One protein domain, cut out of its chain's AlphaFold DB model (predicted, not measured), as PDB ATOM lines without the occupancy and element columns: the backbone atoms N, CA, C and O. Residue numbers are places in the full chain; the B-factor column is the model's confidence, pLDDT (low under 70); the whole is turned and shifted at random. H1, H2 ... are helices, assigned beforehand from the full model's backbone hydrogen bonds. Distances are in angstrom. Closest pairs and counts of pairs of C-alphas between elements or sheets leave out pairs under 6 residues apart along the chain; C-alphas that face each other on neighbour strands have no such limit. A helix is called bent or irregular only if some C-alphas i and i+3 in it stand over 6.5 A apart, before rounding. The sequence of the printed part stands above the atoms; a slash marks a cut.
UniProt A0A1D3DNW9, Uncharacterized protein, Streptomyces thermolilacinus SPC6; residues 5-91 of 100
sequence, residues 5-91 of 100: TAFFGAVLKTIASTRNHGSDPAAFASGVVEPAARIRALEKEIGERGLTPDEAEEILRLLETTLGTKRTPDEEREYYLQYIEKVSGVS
ATOM      1  N   THR A   5     221.423 362.311 194.410       94.25
ATOM      2  CA  THR A   5     221.596 361.919 195.819       94.25
ATOM      3  C   THR A   5     220.299 361.335 196.365       94.25
ATOM      4  O   THR A   5     220.303 360.279 197.004       94.25
ATOM      5  N   ALA A   6     219.171 361.984 196.073       95.12
ATOM      6  CA  ALA A   6     217.856 361.490 196.458       95.12
ATOM      7  C   ALA A   6     217.524 360.149 195.781       95.12
ATOM      8  O   ALA A   6     216.937 359.277 196.424       95.12
ATOM      9  N   PHE A   7     217.942 359.952 194.526       96.44
ATOM     10  CA  PHE A   7     217.795 358.687 193.803       96.44
ATOM     11  C   PHE A   7     218.530 357.536 194.493       96.44
ATOM     12  O   PHE A   7     217.897 356.555 194.889       96.44
ATOM     13  N   PHE A   8     219.843 357.671 194.707       96.94
ATOM     14  CA  PHE A   8     220.631 356.641 195.387       96.94
ATOM     15  C   PHE A   8     220.123 356.379 196.804       96.94
ATOM     16  O   PHE A   8     219.940 355.222 197.194       96.94
ATOM     17  N   GLY A   9     219.821 357.444 197.551       96.69
ATOM     18  CA  GLY A   9     219.255 357.346 198.890       96.69
ATOM     19  C   GLY A   9     217.948 356.551 198.917       96.69
ATOM     20  O   GLY A   9     217.789 355.672 199.765       96.69
ATOM     21  N   ALA A  10     217.034 356.806 197.976       97.56
ATOM     22  CA  ALA A  10     215.770 356.085 197.875       97.56
ATOM     23  C   ALA A  10     215.977 354.605 197.505       97.56
ATOM     24  O   ALA A  10     215.436 353.739 198.190       97.56
ATOM     25  N   VAL A  11     216.805 354.305 196.498       98.12
ATOM     26  CA  VAL A  11     217.102 352.927 196.057       98.12
ATOM     27  C   VAL A  11     217.710 352.097 197.191       98.12
ATOM     28  O   VAL A  11     217.232 351.009 197.511       98.12
ATOM     29  N   LEU A  12     218.751 352.617 197.841       97.56
ATOM     30  CA  LEU A  12     219.463 351.897 198.897       97.56
ATOM     31  C   LEU A  12     218.608 351.734 200.155       97.56
ATOM     32  O   LEU A  12     218.671 350.692 200.812       97.56
ATOM     33  N   LYS A  13     217.779 352.735 200.472       97.19
ATOM     34  CA  LYS A  13     216.794 352.636 201.549       97.19
ATOM     35  C   LYS A  13     215.790 351.527 201.264       97.19
ATOM     36  O   LYS A  13     215.582 350.710 202.153       97.19
ATOM     37  N   THR A  14     215.237 351.467 200.050       97.94
ATOM     38  CA  THR A  14     214.325 350.397 199.626       97.94
ATOM     39  C   THR A  14     214.961 349.028 199.855       97.94
ATOM     40  O   THR A  14     214.415 348.225 200.605       97.94
ATOM     41  N   ILE A  15     216.168 348.787 199.330       97.19
ATOM     42  CA  ILE A  15     216.878 347.503 199.496       97.19
ATOM     43  C   ILE A  15     217.015 347.102 200.973       97.19
ATOM     44  O   ILE A  15     216.832 345.927 201.324       97.19
ATOM     45  N   ALA A  16     217.351 348.065 201.835       95.81
ATOM     46  CA  ALA A  16     217.544 347.839 203.263       95.81
ATOM     47  C   ALA A  16     216.224 347.608 204.017       95.81
ATOM     48  O   ALA A  16     216.193 346.798 204.944       95.81
ATOM     49  N   SER A  17     215.143 348.295 203.637       94.69
ATOM     50  CA  SER A  17     213.837 348.180 204.298       94.69
ATOM     51  C   SER A  17     213.008 346.991 203.821       94.69
ATOM     52  O   SER A  17     212.142 346.526 204.560       94.69
ATOM     53  N   THR A  18     213.260 346.478 202.618       96.06
ATOM     54  CA  THR A  18     212.514 345.339 202.081       96.06
ATOM     55  C   THR A  18     212.950 344.037 202.747       96.06
ATOM     56  O   THR A  18     214.125 343.640 202.701       96.06
ATOM     57  N   ARG A  19     211.985 343.331 203.343       95.50
ATOM     58  CA  ARG A  19     212.202 342.025 203.971       95.50
ATOM     59  C   ARG A  19     212.626 340.989 202.924       95.50
ATOM     60  O   ARG A  19     212.115 340.963 201.814       95.50
ATOM     61  N   ASN A  20     213.566 340.120 203.293       95.19
ATOM     62  CA  ASN A  20     213.907 338.949 202.492       95.19
ATOM     63  C   ASN A  20     212.971 337.784 202.848       95.19
ATOM     64  O   ASN A  20     212.931 337.369 204.007       95.19
ATOM     65  N   HIS A  21     212.261 337.253 201.858       94.75
ATOM     66  CA  HIS A  21     211.418 336.061 201.984       94.75
ATOM     67  C   HIS A  21     212.036 334.817 201.315       94.75
ATOM     68  O   HIS A  21     211.439 333.739 201.335       94.75
ATOM     69  N   GLY A  22     213.225 334.946 200.719       90.38
ATOM     70  CA  GLY A  22     214.011 333.836 200.191       90.38
ATOM     71  C   GLY A  22     214.840 333.139 201.275       90.38
ATOM     72  O   GLY A  22     215.314 333.772 202.217       90.38
ATOM     73  N   SER A  23     215.036 331.829 201.125       91.69
ATOM     74  CA  SER A  23     215.785 330.988 202.071       91.69
ATOM     75  C   SER A  23     217.127 330.484 201.537       91.69
ATOM     76  O   SER A  23     217.829 329.789 202.263       91.69
ATOM     77  N   ASP A  24     217.465 330.777 200.277       95.94
ATOM     78  CA  ASP A  24     218.700 330.325 199.632       95.94
ATOM     79  C   ASP A  24     219.827 331.357 199.845       95.94
ATOM     80  O   ASP A  24     219.744 332.468 199.306       95.94
ATOM     81  N   PRO A  25     220.880 331.022 200.615       94.56
ATOM     82  CA  PRO A  25     221.990 331.935 200.869       94.56
ATOM     83  C   PRO A  25     222.800 332.283 199.616       94.56
ATOM     84  O   PRO A  25     223.302 333.402 199.520       94.56
ATOM     85  N   ALA A  26     222.928 331.358 198.658       97.12
ATOM     86  CA  ALA A  26     223.674 331.603 197.426       97.12
ATOM     87  C   ALA A  26     222.911 332.583 196.531       97.12
ATOM     88  O   ALA A  26     223.490 333.561 196.060       97.12
ATOM     89  N   ALA A  27     221.598 332.379 196.385       95.75
ATOM     90  CA  ALA A  27     220.732 333.329 195.692       95.75
ATOM     91  C   ALA A  27     220.719 334.700 196.382       95.75
ATOM     92  O   ALA A  27     220.713 335.723 195.707       95.75
ATOM     93  N   PHE A  28     220.750 334.752 197.718       96.81
ATOM     94  CA  PHE A  28     220.835 336.021 198.441       96.81
ATOM     95  C   PHE A  28     222.156 336.757 198.174       96.81
ATOM     96  O   PHE A  28     222.158 337.972 197.983       96.81
ATOM     97  N   ALA A  29     223.281 336.039 198.133       97.94
ATOM     98  CA  ALA A  29     224.575 336.641 197.828       97.94
ATOM     99  C   ALA A  29     224.590 337.266 196.420       97.94
ATOM    100  O   ALA A  29     224.830 338.467 196.293       97.94
ATOM    101  N   SER A  30     224.252 336.489 195.389       97.50
ATOM    102  CA  SER A  30     224.302 336.949 193.993       97.50
ATOM    103  C   SER A  30     223.164 337.897 193.606       97.50
ATOM    104  O   SER A  30     223.332 338.745 192.738       97.50
ATOM    105  N   GLY A  31     221.999 337.773 194.241       97.31
ATOM    106  CA  GLY A  31     220.806 338.540 193.892       97.31
ATOM    107  C   GLY A  31     220.526 339.748 194.783       97.31
ATOM    108  O   GLY A  31     219.744 340.603 194.393       97.31
ATOM    109  N   VAL A  32     221.152 339.861 195.961       97.69
ATOM    110  CA  VAL A  32     220.963 341.008 196.876       97.69
ATOM    111  C   VAL A  32     222.286 341.681 197.214       97.69
ATOM    112  O   VAL A  32     222.407 342.897 197.074       97.69
ATOM    113  N   VAL A  33     223.281 340.915 197.672       97.94
ATOM    114  CA  VAL A  33     224.540 341.492 198.168       97.94
ATOM    115  C   VAL A  33     225.362 342.079 197.024       97.94
ATOM    116  O   VAL A  33     225.765 343.241 197.102       97.94
ATOM    117  N   GLU A  34     225.578 341.313 195.956       98.31
ATOM    118  CA  GLU A  34     226.336 341.769 194.787       98.31
ATOM    119  C   GLU A  34     225.667 342.967 194.080       98.31
ATOM    120  O   GLU A  34     226.355 343.973 193.870       98.31
ATOM    121  N   PRO A  35     224.345 342.971 193.797       98.38
ATOM    122  CA  PRO A  35     223.682 344.130 193.203       98.38
ATOM    123  C   PRO A  35     223.735 345.373 194.089       98.38
ATOM    124  O   PRO A  35     224.051 346.459 193.604       98.38
ATOM    125  N   ALA A  36     223.509 345.235 195.401       98.12
ATOM    126  CA  ALA A  36     223.613 346.362 196.327       98.12
ATOM    127  C   ALA A  36     225.042 346.930 196.380       98.12
ATOM    128  O   ALA A  36     225.227 348.150 196.428       98.12
ATOM    129  N   ALA A  37     226.060 346.066 196.331       98.19
ATOM    130  CA  ALA A  37     227.454 346.488 196.251       98.19
ATOM    131  C   ALA A  37     227.749 347.224 194.936       98.19
ATOM    132  O   ALA A  37     228.422 348.257 194.957       98.19
ATOM    133  N   ARG A  38     227.202 346.756 193.805       98.38
ATOM    134  CA  ARG A  38     227.342 347.435 192.511       98.38
ATOM    135  C   ARG A  38     226.669 348.808 192.508       98.38
ATOM    136  O   ARG A  38     227.295 349.765 192.065       98.38
ATOM    137  N   ILE A  39     225.469 348.940 193.077       98.25
ATOM    138  CA  ILE A  39     224.786 350.238 193.237       98.25
ATOM    139  C   ILE A  39     225.652 351.204 194.059       98.25
ATOM    140  O   ILE A  39     225.820 352.359 193.681       98.25
ATOM    141  N   ARG A  40     226.266 350.731 195.151       97.75
ATOM    142  CA  ARG A  40     227.204 351.535 195.956       97.75
ATOM    143  C   ARG A  40     228.479 351.918 195.205       97.75
ATOM    144  O   ARG A  40     229.046 352.972 195.482       97.75
ATOM    145  N   ALA A  41     228.970 351.067 194.308       97.88
ATOM    146  CA  ALA A  41     230.111 351.397 193.461       97.88
ATOM    147  C   ALA A  41     229.737 352.495 192.454       97.88
ATOM    148  O   ALA A  41     230.442 353.497 192.378       97.88
ATOM    149  N   LEU A  42     228.586 352.361 191.787       96.94
ATOM    150  CA  LEU A  42     228.048 353.371 190.872       96.94
ATOM    151  C   LEU A  42     227.836 354.721 191.571       96.94
ATOM    152  O   LEU A  42     228.245 355.742 191.032       96.94
ATOM    153  N   GLU A  43     227.291 354.735 192.792       96.81
ATOM    154  CA  GLU A  43     227.149 355.954 193.612       96.81
ATOM    155  C   GLU A  43     228.490 356.697 193.761       96.81
ATOM    156  O   GLU A  43     228.556 357.916 193.608       96.81
ATOM    157  N   LYS A  44     229.583 355.960 193.999       95.56
ATOM    158  CA  LYS A  44     230.936 356.523 194.139       95.56
ATOM    159  C   LYS A  44     231.556 356.943 192.807       95.56
ATOM    160  O   LYS A  44     232.223 357.969 192.759       95.56
ATOM    161  N   GLU A  45     231.377 356.140 191.758       95.56
ATOM    162  CA  GLU A  45     231.875 356.419 190.402       95.56
ATOM    163  C   GLU A  45     231.204 357.664 189.801       95.56
ATOM    164  O   GLU A  45     231.834 358.431 189.072       95.56
ATOM    165  N   ILE A  46     229.924 357.874 190.116       94.44
ATOM    166  CA  ILE A  46     229.152 359.050 189.718       94.44
ATOM    167  C   ILE A  46     229.564 360.260 190.560       94.44
ATOM    168  O   ILE A  46     229.892 361.316 190.013       94.44
ATOM    169  N   GLY A  47     229.608 360.111 191.883       90.56
ATOM    170  CA  GLY A  47     229.948 361.208 192.781       90.56
ATOM    171  C   GLY A  47     229.006 362.397 192.585       90.56
ATOM    172  O   GLY A  47     227.787 362.253 192.640       90.56
ATOM    173  N   GLU A  48     229.569 363.578 192.335       88.44
ATOM    174  CA  GLU A  48     228.794 364.813 192.141       88.44
ATOM    175  C   GLU A  48     228.275 364.992 190.710       88.44
ATOM    176  O   GLU A  48     227.539 365.943 190.430       88.44
ATOM    177  N   ARG A  49     228.642 364.099 189.779       90.75
ATOM    178  CA  ARG A  49     228.130 364.202 188.415       90.75
ATOM    179  C   ARG A  49     226.643 363.852 188.388       90.75
ATOM    180  O   ARG A  49     226.150 363.014 189.142       90.75
ATOM    181  N   GLY A  50     225.915 364.486 187.477       87.62
ATOM    182  CA  GLY A  50     224.524 364.129 187.220       87.62
ATOM    183  C   GLY A  50     224.397 362.678 186.745       87.62
ATOM    184  O   GLY A  50     225.224 362.202 185.964       87.62
ATOM    185  N   LEU A  51     223.349 362.000 187.213       91.38
ATOM    186  CA  LEU A  51     222.977 360.657 186.775       91.38
ATOM    187  C   LEU A  51     222.561 360.684 185.299       91.38
ATOM    188  O   LEU A  51     221.712 361.496 184.914       91.38
ATOM    189  N   THR A  52     223.134 359.805 184.478       92.12
ATOM    190  CA  THR A  52     222.668 359.630 183.095       92.12
ATOM    191  C   THR A  52     221.453 358.693 183.047       92.12
ATOM    192  O   THR A  52     221.251 357.898 183.969       92.12
ATOM    193  N   PRO A  53     220.621 358.757 181.990       90.75
ATOM    194  CA  PRO A  53     219.514 357.816 181.815       90.75
ATOM    195  C   PRO A  53     219.950 356.342 181.854       90.75
ATOM    196  O   PRO A  53     219.343 355.554 182.574       90.75
ATOM    197  N   ASP A  54     221.039 355.990 181.168       91.81
ATOM    198  CA  ASP A  54     221.528 354.605 181.086       91.81
ATOM    199  C   ASP A  54     221.975 354.066 182.457       91.81
ATOM    200  O   ASP A  54     221.727 352.909 182.800       91.81
ATOM    201  N   GLU A  55     222.588 354.915 183.286       95.12
ATOM    202  CA  GLU A  55     222.946 354.559 184.666       95.12
ATOM    203  C   GLU A  55     221.721 354.400 185.553       95.12
ATOM    204  O   GLU A  55     221.665 353.481 186.371       95.12
ATOM    205  N   ALA A  56     220.733 355.289 185.406       94.56
ATOM    206  CA  ALA A  56     219.476 355.168 186.129       94.56
ATOM    207  C   ALA A  56     218.796 353.834 185.795       94.56
ATOM    208  O   ALA A  56     218.328 353.136 186.693       94.56
ATOM    209  N   GLU A  57     218.800 353.446 184.519       94.44
ATOM    210  CA  GLU A  57     218.284 352.158 184.067       94.44
ATOM    211  C   GLU A  57     219.085 350.975 184.638       94.44
ATOM    212  O   GLU A  57     218.485 350.026 185.145       94.44
ATOM    213  N   GLU A  58     220.425 351.012 184.603       95.94
ATOM    214  CA  GLU A  58     221.273 349.974 185.216       95.94
ATOM    215  C   GLU A  58     220.934 349.794 186.704       95.94
ATOM    216  O   GLU A  58     220.712 348.673 187.165       95.94
ATOM    217  N   ILE A  59     220.823 350.895 187.448       97.25
ATOM    218  CA  ILE A  59     220.530 350.873 188.886       97.25
ATOM    219  C   ILE A  59     219.132 350.313 189.160       97.25
ATOM    220  O   ILE A  59     218.969 349.506 190.078       97.25
ATOM    221  N   LEU A  60     218.128 350.687 188.363       96.25
ATOM    222  CA  LEU A  60     216.778 350.145 188.511       96.25
ATOM    223  C   LEU A  60     216.719 348.648 188.175       96.25
ATOM    224  O   LEU A  60     216.025 347.907 188.866       96.25
ATOM    225  N   ARG A  61     217.488 348.162 187.192       96.25
ATOM    226  CA  ARG A  61     217.594 346.717 186.905       96.25
ATOM    227  C   ARG A  61     218.256 345.937 188.048       96.25
ATOM    228  O   ARG A  61     217.830 344.825 188.374       96.25
ATOM    229  N   LEU A  62     219.271 346.513 188.694       98.19
ATOM    230  CA  LEU A  62     219.895 345.932 189.893       98.19
ATOM    231  C   LEU A  62     218.925 345.906 191.085       98.19
ATOM    232  O   LEU A  62     218.887 344.927 191.840       98.19
ATOM    233  N   LEU A  63     218.111 346.955 191.238       97.88
ATOM    234  CA  LEU A  63     217.039 346.991 192.231       97.88
ATOM    235  C   LEU A  63     215.992 345.903 191.958       97.88
ATOM    236  O   LEU A  63     215.629 345.188 192.889       97.88
ATOM    237  N   GLU A  64     215.560 345.717 190.710       96.19
ATOM    238  CA  GLU A  64     214.595 344.666 190.355       96.19
ATOM    239  C   GLU A  64     215.107 343.279 190.707       96.19
ATOM    240  O   GLU A  64     214.406 342.489 191.335       96.19
ATOM    241  N   THR A  65     216.371 343.012 190.367       97.38
ATOM    242  CA  THR A  65     217.048 341.762 190.725       97.38
ATOM    243  C   THR A  65     216.969 341.540 192.236       97.38
ATOM    244  O   THR A  65     216.560 340.474 192.691       97.38
ATOM    245  N   THR A  66     217.246 342.587 193.017       98.06
ATOM    246  CA  THR A  66     217.189 342.541 194.483       98.06
ATOM    247  C   THR A  66     215.792 342.233 195.016       98.06
ATOM    248  O   THR A  66     215.642 341.380 195.896       98.06
ATOM    249  N   LEU A  67     214.763 342.911 194.504       97.00
ATOM    250  CA  LEU A  67     213.378 342.716 194.938       97.00
ATOM    251  C   LEU A  67     212.845 341.338 194.513       97.00
ATOM    252  O   LEU A  67     212.225 340.637 195.316       97.00
ATOM    253  N   GLY A  68     213.169 340.896 193.298       96.56
ATOM    254  CA  GLY A  68     212.846 339.562 192.800       96.56
ATOM    255  C   GLY A  68     213.485 338.457 193.643       96.56
ATOM    256  O   GLY A  68     212.797 337.534 194.085       96.56
ATOM    257  N   THR A  69     214.776 338.575 193.969       97.69
ATOM    258  CA  THR A  69     215.476 337.617 194.839       97.69
ATOM    259  C   THR A  69     214.901 337.591 196.254       97.69
ATOM    260  O   THR A  69     214.741 336.513 196.834       97.69
ATOM    261  N   LYS A  70     214.524 338.752 196.807       97.38
ATOM    262  CA  LYS A  70     213.836 338.846 198.106       97.38
ATOM    263  C   LYS A  70     212.404 338.306 198.076       97.38
ATOM    264  O   LYS A  70     211.809 338.180 199.147       97.38
ATOM    265  N   ARG A  71     211.878 337.950 196.896       96.56
ATOM    266  CA  ARG A  71     210.485 337.546 196.645       96.56
ATOM    267  C   ARG A  71     209.490 338.612 197.101       96.56
ATOM    268  O   ARG A  71     208.486 338.304 197.742       96.56
ATOM    269  N   THR A  72     209.807 339.867 196.808       96.00
ATOM    270  CA  THR A  72     208.940 341.004 197.110       96.00
ATOM    271  C   THR A  72     207.674 340.938 196.248       96.00
ATOM    272  O   THR A  72     207.795 340.770 195.033       96.00
ATOM    273  N   PRO A  73     206.470 341.062 196.835       95.12
ATOM    274  CA  PRO A  73     205.217 341.085 196.079       95.12
ATOM    275  C   PRO A  73     205.157 342.228 195.060       95.12
ATOM    276  O   PRO A  73     205.678 343.311 195.313       95.12
ATOM    277  N   ASP A  74     204.470 342.008 193.940       93.69
ATOM    278  CA  ASP A  74     204.366 342.954 192.814       93.69
ATOM    279  C   ASP A  74     203.851 344.332 193.246       93.69
ATOM    280  O   ASP A  74     204.439 345.352 192.898       93.69
ATOM    281  N   GLU A  75     202.804 344.367 194.074       93.06
ATOM    282  CA  GLU A  75     202.232 345.615 194.598       93.06
ATOM    283  C   GLU A  75     203.245 346.407 195.438       93.06
ATOM    284  O   GLU A  75     203.312 347.635 195.359       93.06
ATOM    285  N   GLU A  76     204.067 345.709 196.224       94.12
ATOM    286  CA  GLU A  76     205.107 346.332 197.042       94.12
ATOM    287  C   GLU A  76     206.273 346.824 196.167       94.12
ATOM    288  O   GLU A  76     206.804 347.911 196.398       94.12
ATOM    289  N   ARG A  77     206.635 346.070 195.119       94.06
ATOM    290  CA  ARG A  77     207.634 346.495 194.126       94.06
ATOM    291  C   ARG A  77     207.213 347.782 193.427       94.06
ATOM    292  O   ARG A  77     207.980 348.744 193.426       94.06
ATOM    293  N   GLU A  78     205.991 347.831 192.907       93.06
ATOM    294  CA  GLU A  78     205.481 349.018 192.220       93.06
ATOM    295  C   GLU A  78     205.390 350.225 193.165       93.06
ATOM    296  O   GLU A  78     205.777 351.333 192.787       93.06
ATOM    297  N   TYR A  79     204.989 350.018 194.426       94.19
ATOM    298  CA  TYR A  79     205.031 351.068 195.446       94.19
ATOM    299  C   TYR A  79     206.438 351.664 195.614       94.19
ATOM    300  O   TYR A  79     206.595 352.889 195.644       94.19
ATOM    301  N   TYR A  80     207.476 350.828 195.704       94.94
ATOM    302  CA  TYR A  80     208.847 351.318 195.840       94.94
ATOM    303  C   TYR A  80     209.335 352.060 194.598       94.94
ATOM    304  O   TYR A  80     210.014 353.079 194.735       94.94
ATOM    305  N   LEU A  81     208.983 351.584 193.404       93.38
ATOM    306  CA  LEU A  81     209.347 352.255 192.159       93.38
ATOM    307  C   LEU A  81     208.701 353.643 192.087       93.38
ATOM    308  O   LEU A  81     209.414 354.629 191.906       93.38
ATOM    309  N   GLN A  82     207.399 353.761 192.364       94.38
ATOM    310  CA  GLN A  82     206.710 355.057 192.434       94.38
ATOM    311  C   GLN A  82     207.304 355.987 193.500       94.38
ATOM    312  O   GLN A  82     207.421 357.198 193.290       94.38
ATOM    313  N   TYR A  83     207.698 355.440 194.654       94.88
ATOM    314  CA  TYR A  83     208.385 356.200 195.696       94.88
ATOM    315  C   TYR A  83     209.717 356.776 195.197       94.88
ATOM    316  O   TYR A  83     209.972 357.968 195.385       94.88
ATOM    317  N   ILE A  84     210.547 355.963 194.539       95.50
ATOM    318  CA  ILE A  84     211.836 356.398 193.985       95.50
ATOM    319  C   ILE A  84     211.620 357.481 192.927       95.50
ATOM    320  O   ILE A  84     212.282 358.520 192.994       95.50
ATOM    321  N   GLU A  85     210.670 357.297 192.008       94.25
ATOM    322  CA  GLU A  85     210.341 358.296 190.982       94.25
ATOM    323  C   GLU A  85     209.930 359.631 191.612       94.25
ATOM    324  O   GLU A  85     210.456 360.689 191.261       94.25
ATOM    325  N   LYS A  86     209.034 359.584 192.606       93.94
ATOM    326  CA  LYS A  86     208.528 360.775 193.296       93.94
ATOM    327  C   LYS A  86     209.626 361.554 194.018       93.94
ATOM    328  O   LYS A  86     209.586 362.782 194.031       93.94
ATOM    329  N   VAL A  87     210.556 360.859 194.667       93.69
ATOM    330  CA  VAL A  87     211.585 361.495 195.506       93.69
ATOM    331  C   VAL A  87     212.773 361.988 194.684       93.69
ATOM    332  O   VAL A  87     213.351 363.016 195.017       93.69
ATOM    333  N   SER A  88     213.127 361.284 193.610       91.88
ATOM    334  CA  SER A  88     214.306 361.609 192.794       91.88
ATOM    335  C   SER A  88     214.011 362.438 191.546       91.88
ATOM    336  O   SER A  88     214.916 363.058 190.986       91.88
ATOM    337  N   GLY A  89     212.765 362.419 191.067       91.06
ATOM    338  CA  GLY A  89     212.394 362.978 189.771       91.06
ATOM    339  C   GLY A  89     212.856 362.149 188.566       91.06
ATOM    340  O   GLY A  89     212.653 362.591 187.436       91.06
ATOM    341  N   VAL A  90     213.459 360.970 188.773       89.38
ATOM    342  CA  VAL A  90     213.760 360.012 187.697       89.38
ATOM    343  C   VAL A  90     212.456 359.354 187.262       89.38
ATOM    344  O   VAL A  90     211.800 358.721 188.076       89.38
ATOM    345  N   SER A  91     212.068 359.485 185.993       86.62
ATOM    346  CA  SER A  91     210.849 358.856 185.466       86.62
ATOM    347  C   SER A  91     211.186 357.590 184.683       86.62
ATOM    348  O   SER A  91     211.878 357.683 183.669       86.62
TER     349      SER A  91
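This is residues 5 to 91 of the 100 residues of an uncharacterized protein of Streptomyces thermolilacinus SPC6 (UniProt A0A1D3DNW9). This is a bundle of four helices running up and down, each against the one before it in the chain, with H2, the longest, along one side and H4 along the opposite side. H1 and H3 lie between these two; H2 packs mainly on H3, and H4 packs mainly on H1. The printed part has 87 residues with four named helices, in the order H1, H2, H3, H4, and no named strand; the class is all helix. The whole is compact, with a radius of gyration of the C-alphas of 12.5 A, and spans 38 by 26 by 19 A.

H2, residues 25 to 46, is 30.2 A long from C-alpha 25 at (221.990, 331.935, 200.869) to C-alpha 46 at (229.152, 359.050, 189.718). It is neither bent nor irregular, but only just: C-alphas 31 and 34 are 6.5 A apart. H3, residues 53 to 69, is 24.4 A long. H1, residues 5 to 17, begins with C-alpha 5 at (221.596, 361.919, 195.819) and is 17.9 A long. H4, residues 74 to 88, is 21.1 A long and ends with C-alpha 88 at (214.306, 361.609, 192.794).

H2 and H3 touch and form a helical hairpin, opposite ways at a shallow tilt of 21 degrees; their closest C-alphas, of Val 32 and Thr 66, are 4.7 A apart. H2 and H1 are also a helical hairpin, at a shallow tilt of 15 degrees; H2 touches H1 with residues 36 to 43 alone, and the closest C-alphas, of Phe 8 and Glu 43, are 6.8 A apart. H1 is the hub, touching the three other helices. It touches H3 with residues 11 to 15 alone, the same way at a shallow tilt of 7 degrees; the closest C-alphas, of Ile 15 and Thr 66, are 7.1 A apart. H1 and H4 touch, opposite ways at a shallow tilt of 26 degrees, and the C-alphas of Phe 7 and Ser 88 are their closest, 4.7 A apart. H3 and H4 are close but not clearly touching; their closest C-alphas, of Leu 67 and Arg 77, are 6.9 A apart. H2 and H4 are apart. In H1, H3 and H4 every O i to N i+4 pair is within hydrogen-bond range; in H2 16 of 18 are.

The two C-alphas farthest apart, those of Ser 23 and Arg 49, are 38.0 A apart. The printed part has no cut. The link from H3 to H4 is tight, those from H1 to H2 and from H2 to H3 are short, and no link is long. The mean pLDDT of the printed part is 95.2, and no printed residue is under 70.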